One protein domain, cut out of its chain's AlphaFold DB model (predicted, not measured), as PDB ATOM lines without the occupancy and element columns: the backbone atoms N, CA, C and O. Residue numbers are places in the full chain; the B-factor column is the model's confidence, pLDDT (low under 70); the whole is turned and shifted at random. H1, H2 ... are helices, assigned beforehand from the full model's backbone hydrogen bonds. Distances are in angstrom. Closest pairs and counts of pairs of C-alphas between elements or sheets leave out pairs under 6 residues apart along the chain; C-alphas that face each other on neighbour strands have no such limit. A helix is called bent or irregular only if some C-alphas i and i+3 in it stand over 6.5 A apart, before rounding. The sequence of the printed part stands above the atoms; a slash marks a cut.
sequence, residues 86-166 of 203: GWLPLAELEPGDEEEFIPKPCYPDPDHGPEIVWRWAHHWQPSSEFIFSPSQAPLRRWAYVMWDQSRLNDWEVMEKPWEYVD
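Overview. This is residues 86 to 166 of the 203 residues of an uncharacterized protein of Aspergillus glaucus CBS 516.65 (UniProt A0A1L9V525). Little regular structure: loops wind round short helix H2 in the middle, H4 makes a corner with its first end, H3 runs nearby and H1 lies off alone. The loop of residues 104 to 109 sticks out. The printed part has 81 residues, with named helices H1 to H4 holding under half of them and no named strand: all helix, compact, radius of gyration of the C-alphas 12.7 A, spans 33 by 33 by 20 A.

Arrangement. Start at H1, residues 95 to 101, which touches no helix. Next, H2, residues 113 to 122, touches H4, residues 149 to 154, about perpendicular at 73 degrees; their closest C-alphas, of Gly 113 and Gln 149, are 3.9 A apart. H3, residues 134 to 142, is irregular, with C-alphas 135 and 138 7.8 A apart. It is close to H2 but not clearly touching; the closest C-alphas, of Ala 121 and Gln 136, are 7.5 A apart. Every O i to N i+4 pair is within hydrogen-bond range in H2 and H4, 2 of 3 in H1, 3 of 5 in H3.

Along the chain. Find C-alpha 95 at (154.868, 160.725, 93.433), where H1 begins; H2 runs 14.1 A, H3 14.3 A, and H4 ends at C-alpha 154, (179.871, 157.910, 109.829).

Size, cuts and confidence. The printed part has no cut. Links H1 to H2 and H2 to H3 are long. Look for pLDDT under 70 at residues 86, 141 and 144 to 145.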
ATOM      1  N   GLY A  86     151.008 173.936  99.867       66.06
ATOM      2  CA  GLY A  86     150.266 172.857 100.541       66.06
ATOM      3  C   GLY A  86     150.363 172.699 102.078       66.06
ATOM      4  O   GLY A  86     151.081 173.387 102.805       66.06
ATOM      5  N   TRP A  87     149.564 171.754 102.586       78.25
ATOM      6  CA  TRP A  87     149.512 171.352 104.004       78.25
ATOM      7  C   TRP A  87     149.850 169.870 104.212       78.25
ATOM      8  O   TRP A  87     149.742 169.374 105.330       78.25
ATOM      9  N   LEU A  88     150.225 169.165 103.142       85.12
ATOM     10  CA  LEU A  88     150.496 167.733 103.181       85.12
ATOM     11  C   LEU A  88     151.901 167.484 103.746       85.12
ATOM     12  O   LEU A  88     152.856 168.104 103.266       85.12
ATOM     13  N   PRO A  89     152.045 166.617 104.762       88.75
ATOM     14  CA  PRO A  89     153.345 166.174 105.242       88.75
ATOM     15  C   PRO A  89     154.154 165.462 104.157       88.75
ATOM     16  O   PRO A  89     153.579 164.756 103.333       88.75
ATOM     17  N   LEU A  90     155.490 165.550 104.215       88.44
ATOM     18  CA  LEU A  90     156.372 164.811 103.296       88.44
ATOM     19  C   LEU A  90     156.066 163.303 103.267       88.44
ATOM     20  O   LEU A  90     156.067 162.696 102.202       88.44
ATOM     21  N   ALA A  91     155.781 162.703 104.425       89.62
ATOM     22  CA  ALA A  91     155.433 161.287 104.552       89.62
ATOM     23  C   ALA A  91     154.136 160.881 103.823       89.62
ATOM     24  O   ALA A  91     153.910 159.691 103.614       89.62
ATOM     25  N   GLU A  92     153.289 161.849 103.470       90.81
ATOM     26  CA  GLU A  92     151.988 161.636 102.829       90.81
ATOM     27  C   GLU A  92     151.982 162.040 101.347       90.81
ATOM     28  O   GLU A  92     150.950 161.899 100.697       90.81
ATOM     29  N   LEU A  93     153.104 162.529 100.802       87.81
ATOM     30  CA  LEU A  93     153.182 162.921  99.396       87.81
ATOM     31  C   LEU A  93     153.169 161.695  98.480       87.81
ATOM     32  O   LEU A  93     153.976 160.774  98.630       87.81
ATOM     33  N   GLU A  94     152.286 161.710  97.486       88.31
ATOM     34  CA  GLU A  94     152.346 160.769  96.376       88.31
ATOM     35  C   GLU A  94     153.398 161.223  95.342       88.31
ATOM     36  O   GLU A  94     153.798 162.389  95.320       88.31
ATOM     37  N   PRO A  95     153.855 160.349  94.425       84.25
ATOM     38  CA  PRO A  95     154.868 160.725  93.433       84.25
ATOM     39  C   PRO A  95     154.503 161.944  92.570       84.25
ATOM     40  O   PRO A  95     155.395 162.675  92.150       84.25
ATOM     41  N   GLY A  96     153.210 162.169  92.303       81.94
ATOM     42  CA  GLY A  96     152.743 163.370  91.601       81.94
ATOM     43  C   GLY A  96     152.872 164.641  92.444       81.94
ATOM     44  O   GLY A  96     153.241 165.687  91.916       81.94
ATOM     45  N   ASP A  97     152.654 164.527  93.754       82.06
ATOM     46  CA  ASP A  97     152.799 165.625  94.707       82.06
ATOM     47  C   ASP A  97     154.276 165.986  94.923       82.06
ATOM     48  O   ASP A  97     154.609 167.157  95.093       82.06
ATOM     49  N   GLU A  98     155.191 165.007  94.881       83.44
ATOM     50  CA  GLU A  98     156.631 165.284  94.970       83.44
ATOM     51  C   GLU A  98     157.112 166.182  93.823       83.44
ATOM     52  O   GLU A  98     157.903 167.095  94.054       83.44
ATOM     53  N   GLU A  99     156.630 165.965  92.593       82.44
ATOM     54  CA  GLU A  99     157.014 166.809  91.454       82.44
ATOM     55  C   GLU A  99     156.456 168.233  91.549       82.44
ATOM     56  O   GLU A  99     157.078 169.163  91.033       82.44
ATOM     57  N   GLU A 100     155.307 168.405  92.206       81.62
ATOM     58  CA  GLU A 100     154.678 169.708  92.419       81.62
ATOM     59  C   GLU A 100     155.323 170.477  93.580       81.62
ATOM     60  O   GLU A 100     155.602 171.673  93.458       81.62
ATOM     61  N   PHE A 101     155.581 169.806  94.705       78.44
ATOM     62  CA  PHE A 101     155.972 170.458  95.957       78.44
ATOM     63  C   PHE A 101     157.474 170.447  96.247       78.44
ATOM     64  O   PHE A 101     157.920 171.220  97.098       78.44
ATOM     65  N   ILE A 102     158.265 169.605  95.573       81.81
ATOM     66  CA  ILE A 102     159.715 169.505  95.783       81.81
ATOM     67  C   ILE A 102     160.436 169.970  94.508       81.81
ATOM     68  O   ILE A 102     160.579 169.206  93.549       81.81
ATOM     69  N   PRO A 103     160.928 171.225  94.468       74.50
ATOM     70  CA  PRO A 103     161.656 171.734  93.314       74.50
ATOM     71  C   PRO A 103     162.896 170.892  93.019       74.50
ATOM     72  O   PRO A 103     163.757 170.695  93.880       74.50
ATOM     73  N   LYS A 104     163.027 170.437  91.770       74.44
ATOM     74  CA  LYS A 104     164.232 169.735  91.319       74.44
ATOM     75  C   LYS A 104     165.390 170.736  91.203       74.44
ATOM     76  O   LYS A 104     165.199 171.825  90.651       74.44
ATOM     77  N   PRO A 105     166.592 170.398  91.694       70.94
ATOM     78  CA  PRO A 105     167.729 171.300  91.605       70.94
ATOM     79  C   PRO A 105     168.099 171.552  90.138       70.94
ATOM     80  O   PRO A 105     168.128 170.635  89.318       70.94
ATOM     81  N   CYS A 106     168.423 172.805  89.802       73.25
ATOM     82  CA  CYS A 106     168.838 173.183  88.444       73.25
ATOM     83  C   CYS A 106     170.143 172.496  88.004       73.25
ATOM     84  O   CYS A 106     170.422 172.410  86.810       73.25
ATOM     85  N   TYR A 107     170.943 172.036  88.970       76.38
ATOM     86  CA  TYR A 107     172.168 171.282  88.754       76.38
ATOM     87  C   TYR A 107     172.107 170.004  89.590       76.38
ATOM     88  O   TYR A 107     171.923 170.108  90.803       76.38
ATOM     89  N   PRO A 108     172.246 168.818  88.977       76.31
ATOM     90  CA  PRO A 108     172.279 167.573  89.726       76.31
ATOM     91  C   PRO A 108     173.553 167.528  90.575       76.31
ATOM     92  O   PRO A 108     174.662 167.570  90.038       76.31
ATOM     93  N   ASP A 109     173.381 167.464  91.893       78.56
ATOM     94  CA  ASP A 109     174.470 167.194  92.825       78.56
ATOM     95  C   ASP A 109     174.708 165.673  92.857       78.56
ATOM     96  O   ASP A 109     173.747 164.924  93.061       78.56
ATOM     97  N   PRO A 110     175.932 165.177  92.590       85.38
ATOM     98  CA  PRO A 110     176.235 163.755  92.732       85.38
ATOM     99  C   PRO A 110     176.166 163.271  94.188       85.38
ATOM    100  O   PRO A 110     176.114 162.062  94.408       85.38
ATOM    101  N   ASP A 111     176.199 164.179  95.167       87.56
ATOM    102  CA  ASP A 111     176.033 163.856  96.577       87.56
ATOM    103  C   ASP A 111     174.587 164.087  97.031       87.56
ATOM    104  O   ASP A 111     174.051 165.194  96.984       87.56
ATOM    105  N   HIS A 112     173.955 163.022  97.516       87.75
ATOM    106  CA  HIS A 112     172.577 163.060  97.999       87.75
ATOM    107  C   HIS A 112     172.463 163.461  99.476       87.75
ATOM    108  O   HIS A 112     171.350 163.610  99.978       87.75
ATOM    109  N   GLY A 113     173.577 163.643 100.190       88.12
ATOM    110  CA  GLY A 113     173.615 163.969 101.615       88.12
ATOM    111  C   GLY A 113     172.696 165.131 102.011       88.12
ATOM    112  O   GLY A 113     171.852 164.944 102.894       88.12
ATOM    113  N   PRO A 114     172.759 166.294 101.333       85.62
ATOM    114  CA  PRO A 114     171.887 167.425 101.642       85.62
ATOM    115  C   PRO A 114     170.393 167.095 101.513       85.62
ATOM    116  O   PRO A 114     169.606 167.470 102.385       85.62
ATOM    117  N   GLU A 115     170.004 166.367 100.462       86.88
ATOM    118  CA  GLU A 115     168.616 165.939 100.246       86.88
ATOM    119  C   GLU A 115     168.175 164.931 101.312       86.88
ATOM    120  O   GLU A 115     167.082 165.050 101.865       86.88
ATOM    121  N   ILE A 116     169.032 163.966 101.647       89.56
ATOM    122  CA  ILE A 116     168.747 162.925 102.637       89.56
ATOM    123  C   ILE A 116     168.466 163.547 104.013       89.56
ATOM    124  O   ILE A 116     167.441 163.238 104.623       89.56
ATOM    125  N   VAL A 117     169.323 164.459 104.490       88.88
ATOM    126  CA  VAL A 117     169.108 165.144 105.782       88.88
ATOM    127  C   VAL A 117     167.850 165.998 105.742       88.88
ATOM    128  O   VAL A 117     167.095 166.035 106.716       88.88
ATOM    129  N   TRP A 118     167.613 166.677 104.619       87.94
ATOM    130  CA  TRP A 118     166.418 167.483 104.438       87.94
ATOM    131  C   TRP A 118     165.150 166.625 104.560       87.94
ATOM    132  O   TRP A 118     164.299 166.938 105.394       87.94
ATOM    133  N   ARG A 119     165.061 165.505 103.827       89.06
ATOM    134  CA  ARG A 119     163.916 164.578 103.877       89.06
ATOM    135  C   ARG A 119     163.741 163.958 105.262       89.06
ATOM    136  O   ARG A 119     162.617 163.876 105.750       89.06
ATOM    137  N   TRP A 120     164.836 163.570 105.918       90.00
ATOM    138  CA  TRP A 120     164.813 163.030 107.282       90.00
ATOM    139  C   TRP A 120     164.199 164.018 108.283       90.00
ATOM    140  O   TRP A 120     163.318 163.646 109.059       90.00
ATOM    141  N   ALA A 121     164.599 165.289 108.242       88.38
ATOM    142  CA  ALA A 121     164.136 166.274 109.214       88.38
ATOM    143  C   ALA A 121     162.770 166.908 108.882       88.38
ATOM    144  O   ALA A 121     162.067 167.370 109.787       88.38
ATOM    145  N   HIS A 122     162.368 166.903 107.606       87.69
ATOM    146  CA  HIS A 122     161.069 167.414 107.144       87.69
ATOM    147  C   HIS A 122     160.015 166.312 106.977       87.69
ATOM    148  O   HIS A 122     158.911 166.600 106.528       87.69
ATOM    149  N   HIS A 123     160.314 165.070 107.377       89.44
ATOM    150  CA  HIS A 123     159.459 163.900 107.148       89.44
ATOM    151  C   HIS A 123     157.991 164.103 107.568       89.44
ATOM    152  O   HIS A 123     157.076 163.736 106.838       89.44
ATOM    153  N   TRP A 124     157.765 164.755 108.711       88.12
ATOM    154  CA  TRP A 124     156.427 165.054 109.238       88.12
ATOM    155  C   TRP A 124     156.018 166.522 109.092       88.12
ATOM    156  O   TRP A 124     155.025 166.947 109.680       88.12
ATOM    157  N   GLN A 125     156.796 167.320 108.360       85.50
ATOM    158  CA  GLN A 125     156.495 168.731 108.151       85.50
ATOM    159  C   GLN A 125     155.622 168.903 106.910       85.50
ATOM    160  O   GLN A 125     155.853 168.206 105.919       85.50
ATOM    161  N   PRO A 126     154.641 169.821 106.946       85.50
ATOM    162  CA  PRO A 126     153.854 170.140 105.767       85.50
ATOM    163  C   PRO A 126     154.740 170.777 104.693       85.50
ATOM    164  O   PRO A 126     155.733 171.440 105.010       85.50
ATOM    165  N   SER A 127     154.349 170.639 103.428       83.25
ATOM    166  CA  SER A 127     155.060 171.229 102.288       83.25
ATOM    167  C   SER A 127     155.281 172.745 102.409       83.25
ATOM    168  O   SER A 127     156.307 173.262 101.963       83.25
ATOM    169  N   SER A 128     154.420 173.454 103.143       79.19
ATOM    170  CA  SER A 128     154.589 174.885 103.421       79.19
ATOM    171  C   SER A 128     155.782 175.217 104.324       79.19
ATOM    172  O   SER A 128     156.179 176.372 104.458       79.19
ATOM    173  N   GLU A 129     156.399 174.211 104.933       80.25
ATOM    174  CA  GLU A 129     157.571 174.353 105.790       80.25
ATOM    175  C   GLU A 129     158.868 173.851 105.122       80.25
ATOM    176  O   GLU A 129     159.948 173.970 105.691       80.25
ATOM    177  N   PHE A 130     158.819 173.380 103.874       82.19
ATOM    178  CA  PHE A 130     159.965 172.782 103.171       82.19
ATOM    179  C   PHE A 130     161.144 173.726 102.910       82.19
ATOM    180  O   PHE A 130     162.304 173.314 102.967       82.19
ATOM    181  N   ILE A 131     160.854 174.996 102.630       74.56
ATOM    182  CA  ILE A 131     161.864 175.993 102.243       74.56
ATOM    183  C   ILE A 131     162.250 176.872 103.434       74.56
ATOM    184  O   ILE A 131     163.424 177.194 103.636       74.56
ATOM    185  N   PHE A 132     161.265 177.253 104.247       72.62
ATOM    186  CA  PHE A 132     161.467 178.117 105.403       72.62
ATOM    187  C   PHE A 132     160.676 177.618 106.611       72.62
ATOM    188  O   PHE A 132     159.696 178.232 107.022       72.62
ATOM    189  N   SER A 133     161.129 176.523 107.223       74.75
ATOM    190  CA  SER A 133     160.601 176.105 108.520       74.75
ATOM    191  C   SER A 133     161.356 176.770 109.679       74.75
ATOM    192  O   SER A 133     162.572 176.567 109.834       74.75
ATOM    193  N   PRO A 134     160.681 177.539 110.551       70.25
ATOM    194  CA  PRO A 134     161.261 177.992 111.809       70.25
ATOM    195  C   PRO A 134     161.689 176.826 112.712       70.25
ATOM    196  O   PRO A 134     162.772 176.907 113.295       70.25
ATOM    197  N   SER A 135     160.911 175.733 112.754       73.69
ATOM    198  CA  SER A 135     161.172 174.551 113.600       73.69
ATOM    199  C   SER A 135     162.477 173.831 113.230       73.69
ATOM    200  O   SER A 135     163.104 173.179 114.064       73.69
ATOM    201  N   GLN A 136     162.955 174.045 111.999       77.00
ATOM    202  CA  GLN A 136     164.186 173.475 111.444       77.00
ATOM    203  C   GLN A 136     165.404 174.405 111.578       77.00
ATOM    204  O   GLN A 136     166.448 174.198 110.951       77.00
ATOM    205  N   ALA A 137     165.312 175.458 112.400       72.31
ATOM    206  CA  ALA A 137     166.442 176.342 112.687       72.31
ATOM    207  C   ALA A 137     167.720 175.609 113.147       72.31
ATOM    208  O   ALA A 137     168.802 176.021 112.709       72.31
ATOM    209  N   PRO A 138     167.654 174.535 113.962       75.25
ATOM    210  CA  PRO A 138     168.849 173.785 114.340       75.25
ATOM    211  C   PRO A 138     169.584 173.163 113.143       75.25
ATOM    212  O   PRO A 138     170.808 173.272 113.085       75.25
ATOM    213  N   LEU A 139     168.875 172.639 112.131       73.81
ATOM    214  CA  LEU A 139     169.516 172.138 110.905       73.81
ATOM    215  C   LEU A 139     170.330 173.229 110.209       73.81
ATOM    216  O   LEU A 139     171.465 173.004 109.791       73.81
ATOM    217  N   ARG A 140     169.784 174.450 110.108       72.50
ATOM    218  CA  ARG A 140     170.506 175.576 109.493       72.50
ATOM    219  C   ARG A 140     171.803 175.890 110.234       72.50
ATOM    220  O   ARG A 140     172.796 176.212 109.587       72.50
ATOM    221  N   ARG A 141     171.821 175.761 111.567       68.06
ATOM    222  CA  ARG A 141     173.045 175.926 112.377       68.06
ATOM    223  C   ARG A 141     174.067 174.832 112.099       68.06
ATOM    224  O   ARG A 141     175.260 175.108 112.132       68.06
ATOM    225  N   TRP A 142     173.607 173.623 111.800       70.75
ATOM    226  CA  TRP A 142     174.470 172.512 111.401       70.75
ATOM    227  C   TRP A 142     175.054 172.677 109.998       70.75
ATOM    228  O   TRP A 142     175.948 171.925 109.625       70.75
ATOM    229  N   ALA A 143     174.596 173.675 109.232       71.94
ATOM    230  CA  ALA A 143     174.951 173.848 107.829       71.94
ATOM    231  C   ALA A 143     174.733 172.545 107.041       71.94
ATOM    232  O   ALA A 143     175.570 172.171 106.227       71.94
ATOM    233  N   TYR A 144     173.608 171.866 107.294       67.62
ATOM    234  CA  TYR A 144     173.296 170.546 106.732       67.62
ATOM    235  C   TYR A 144     173.376 170.483 105.198       67.62
ATOM    236  O   TYR A 144     173.704 169.448 104.636       67.62
ATOM    237  N   VAL A 145     173.162 171.612 104.516       65.69
ATOM    238  CA  VAL A 145     173.346 171.759 103.061       65.69
ATOM    239  C   VAL A 145     174.788 171.520 102.587       65.69
ATOM    240  O   VAL A 145     175.034 171.450 101.392       65.69
ATOM    241  N   MET A 146     175.744 171.438 103.513       70.38
ATOM    242  CA  MET A 146     177.164 171.170 103.264       70.38
ATOM    243  C   MET A 146     177.568 169.742 103.652       70.38
ATOM    244  O   MET A 146     178.764 169.444 103.699       70.38
ATOM    245  N   TRP A 147     176.614 168.905 104.063       81.06
ATOM    246  CA  TRP A 147     176.905 167.573 104.576       81.06
ATOM    247  C   TRP A 147     176.879 166.568 103.434       81.06
ATOM    248  O   TRP A 147     175.849 166.366 102.803       81.06
ATOM    249  N   ASP A 148     178.029 165.947 103.200       88.31
ATOM    250  CA  ASP A 148     178.171 164.829 102.279       88.31
ATOM    251  C   ASP A 148     177.601 163.546 102.896       88.31
ATOM    252  O   ASP A 148     177.658 163.354 104.117       88.31
ATOM    253  N   GLN A 149     177.063 162.653 102.065       89.19
ATOM    254  CA  GLN A 149     176.419 161.423 102.532       89.19
ATOM    255  C   GLN A 149     177.346 160.555 103.397       89.19
ATOM    256  O   GLN A 149     176.881 159.918 104.344       89.19
ATOM    257  N   SER A 150     178.652 160.530 103.106       89.75
ATOM    258  CA  SER A 150     179.600 159.704 103.860       89.75
ATOM    259  C   SER A 150     179.694 160.138 105.322       89.75
ATOM    260  O   SER A 150     179.560 159.310 106.221       89.75
ATOM    261  N   ARG A 151     179.771 161.450 105.571       88.88
ATOM    262  CA  ARG A 151     179.802 162.020 106.922       88.88
ATOM    263  C   ARG A 151     178.527 161.744 107.708       88.88
ATOM    264  O   ARG A 151     178.594 161.530 108.913       88.88
ATOM    265  N   LEU A 152     177.371 161.753 107.042       89.38
ATOM    266  CA  LEU A 152     176.093 161.435 107.687       89.38
ATOM    267  C   LEU A 152     176.065 160.009 108.219       89.38
ATOM    268  O   LEU A 152     175.588 159.781 109.330       89.38
ATOM    269  N   ASN A 153     176.567 159.077 107.409       89.81
ATOM    270  CA  ASN A 153     176.633 157.667 107.760       89.81
ATOM    271  C   ASN A 153     177.628 157.446 108.901       89.81
ATOM    272  O   ASN A 153     177.282 156.798 109.880       89.81
ATOM    273  N   ASP A 154     178.821 158.041 108.811       91.06
ATOM    274  CA  ASP A 154     179.871 157.910 109.829       91.06
ATOM    275  C   ASP A 154     179.440 158.437 111.205       91.06
ATOM    276  O   ASP A 154     179.935 157.985 112.235       91.06
ATOM    277  N   TRP A 155     178.562 159.440 111.230       87.50
ATOM    278  CA  TRP A 155     178.081 160.068 112.461       87.50
ATOM    279  C   TRP A 155     176.763 159.486 112.965       87.50
ATOM    280  O   TRP A 155     176.273 159.942 113.998       87.50
ATOM    281  N   GLU A 156     176.179 158.529 112.235       89.62
ATOM    282  CA  GLU A 156     174.946 157.836 112.627       89.62
ATOM    283  C   GLU A 156     173.788 158.813 112.933       89.62
ATOM    284  O   GLU A 156     172.893 158.545 113.735       89.62
ATOM    285  N   VAL A 157     173.781 159.985 112.277       84.00
ATOM    286  CA  VAL A 157     172.881 161.106 112.625       84.00
ATOM    287  C   VAL A 157     171.410 160.708 112.512       84.00
ATOM    288  O   VAL A 157     170.577 161.145 113.304       84.00
ATOM    289  N   MET A 158     171.099 159.868 111.527       86.50
ATOM    290  CA  MET A 158     169.738 159.456 111.190       86.50
ATOM    291  C   MET A 158     169.255 158.229 111.968       86.50
ATOM    292  O   MET A 158     168.112 157.816 111.781       86.50
ATOM    293  N   GLU A 159     170.075 157.641 112.846       88.25
ATOM    294  CA  GLU A 159     169.633 156.517 113.688       88.25
ATOM    295  C   GLU A 159     168.544 156.925 114.684       88.25
ATOM    296  O   GLU A 159     167.772 156.092 115.164       88.25
ATOM    297  N   LYS A 160     168.462 158.223 114.984       84.50
ATOM    298  CA  LYS A 160     167.414 158.804 115.816       84.50
ATOM    299  C   LYS A 160     166.456 159.631 114.957       84.50
ATOM    300  O   LYS A 160     166.889 160.277 113.999       84.50
ATOM    301  N   PRO A 161     165.156 159.648 115.289       84.19
ATOM    302  CA  PRO A 161     164.224 160.591 114.687       84.19
ATOM    303  C   PRO A 161     164.682 162.031 114.922       84.19
ATOM    304  O   PRO A 161     165.262 162.344 115.962       84.19
ATOM    305  N   TRP A 162     164.384 162.914 113.973       85.38
ATOM    306  CA  TRP A 162     164.619 164.336 114.166       85.38
ATOM    307  C   TRP A 162     163.709 164.902 115.265       85.38
ATOM    308  O   TRP A 162     162.482 164.810 115.186       85.38
ATOM    309  N   GLU A 163     164.316 165.520 116.277       80.31
ATOM    310  CA  GLU A 163     163.609 166.247 117.330       80.31
ATOM    311  C   GLU A 163     163.409 167.701 116.884       80.31
ATOM    312  O   GLU A 163     164.332 168.518 116.920       80.31
ATOM    313  N   TYR A 164     162.199 168.028 116.424       72.12
ATOM    314  CA  TYR A 164     161.869 169.399 116.042       72.12
ATOM    315  C   TYR A 164     161.697 170.280 117.285       72.12
ATOM    316  O   TYR A 164     161.186 169.846 118.318       72.12
ATOM    317  N   VAL A 165     162.081 171.551 117.170       72.81
ATOM    318  CA  VAL A 165     161.762 172.557 118.188       72.81
ATOM    319  C   VAL A 165     160.364 173.090 117.893       72.81
ATOM    320  O   VAL A 165     160.060 173.425 116.745       72.81
ATOM    321  N   ASP A 166     159.494 173.152 118.906       76.75
ATOM    322  CA  ASP A 166     158.136 173.672 118.733       76.75
ATOM    323  C   ASP A 166     158.177 175.074 118.113       76.75
ATOM    324  O   ASP A 166     158.968 175.927 118.514       76.75
TER     325      ASP A 166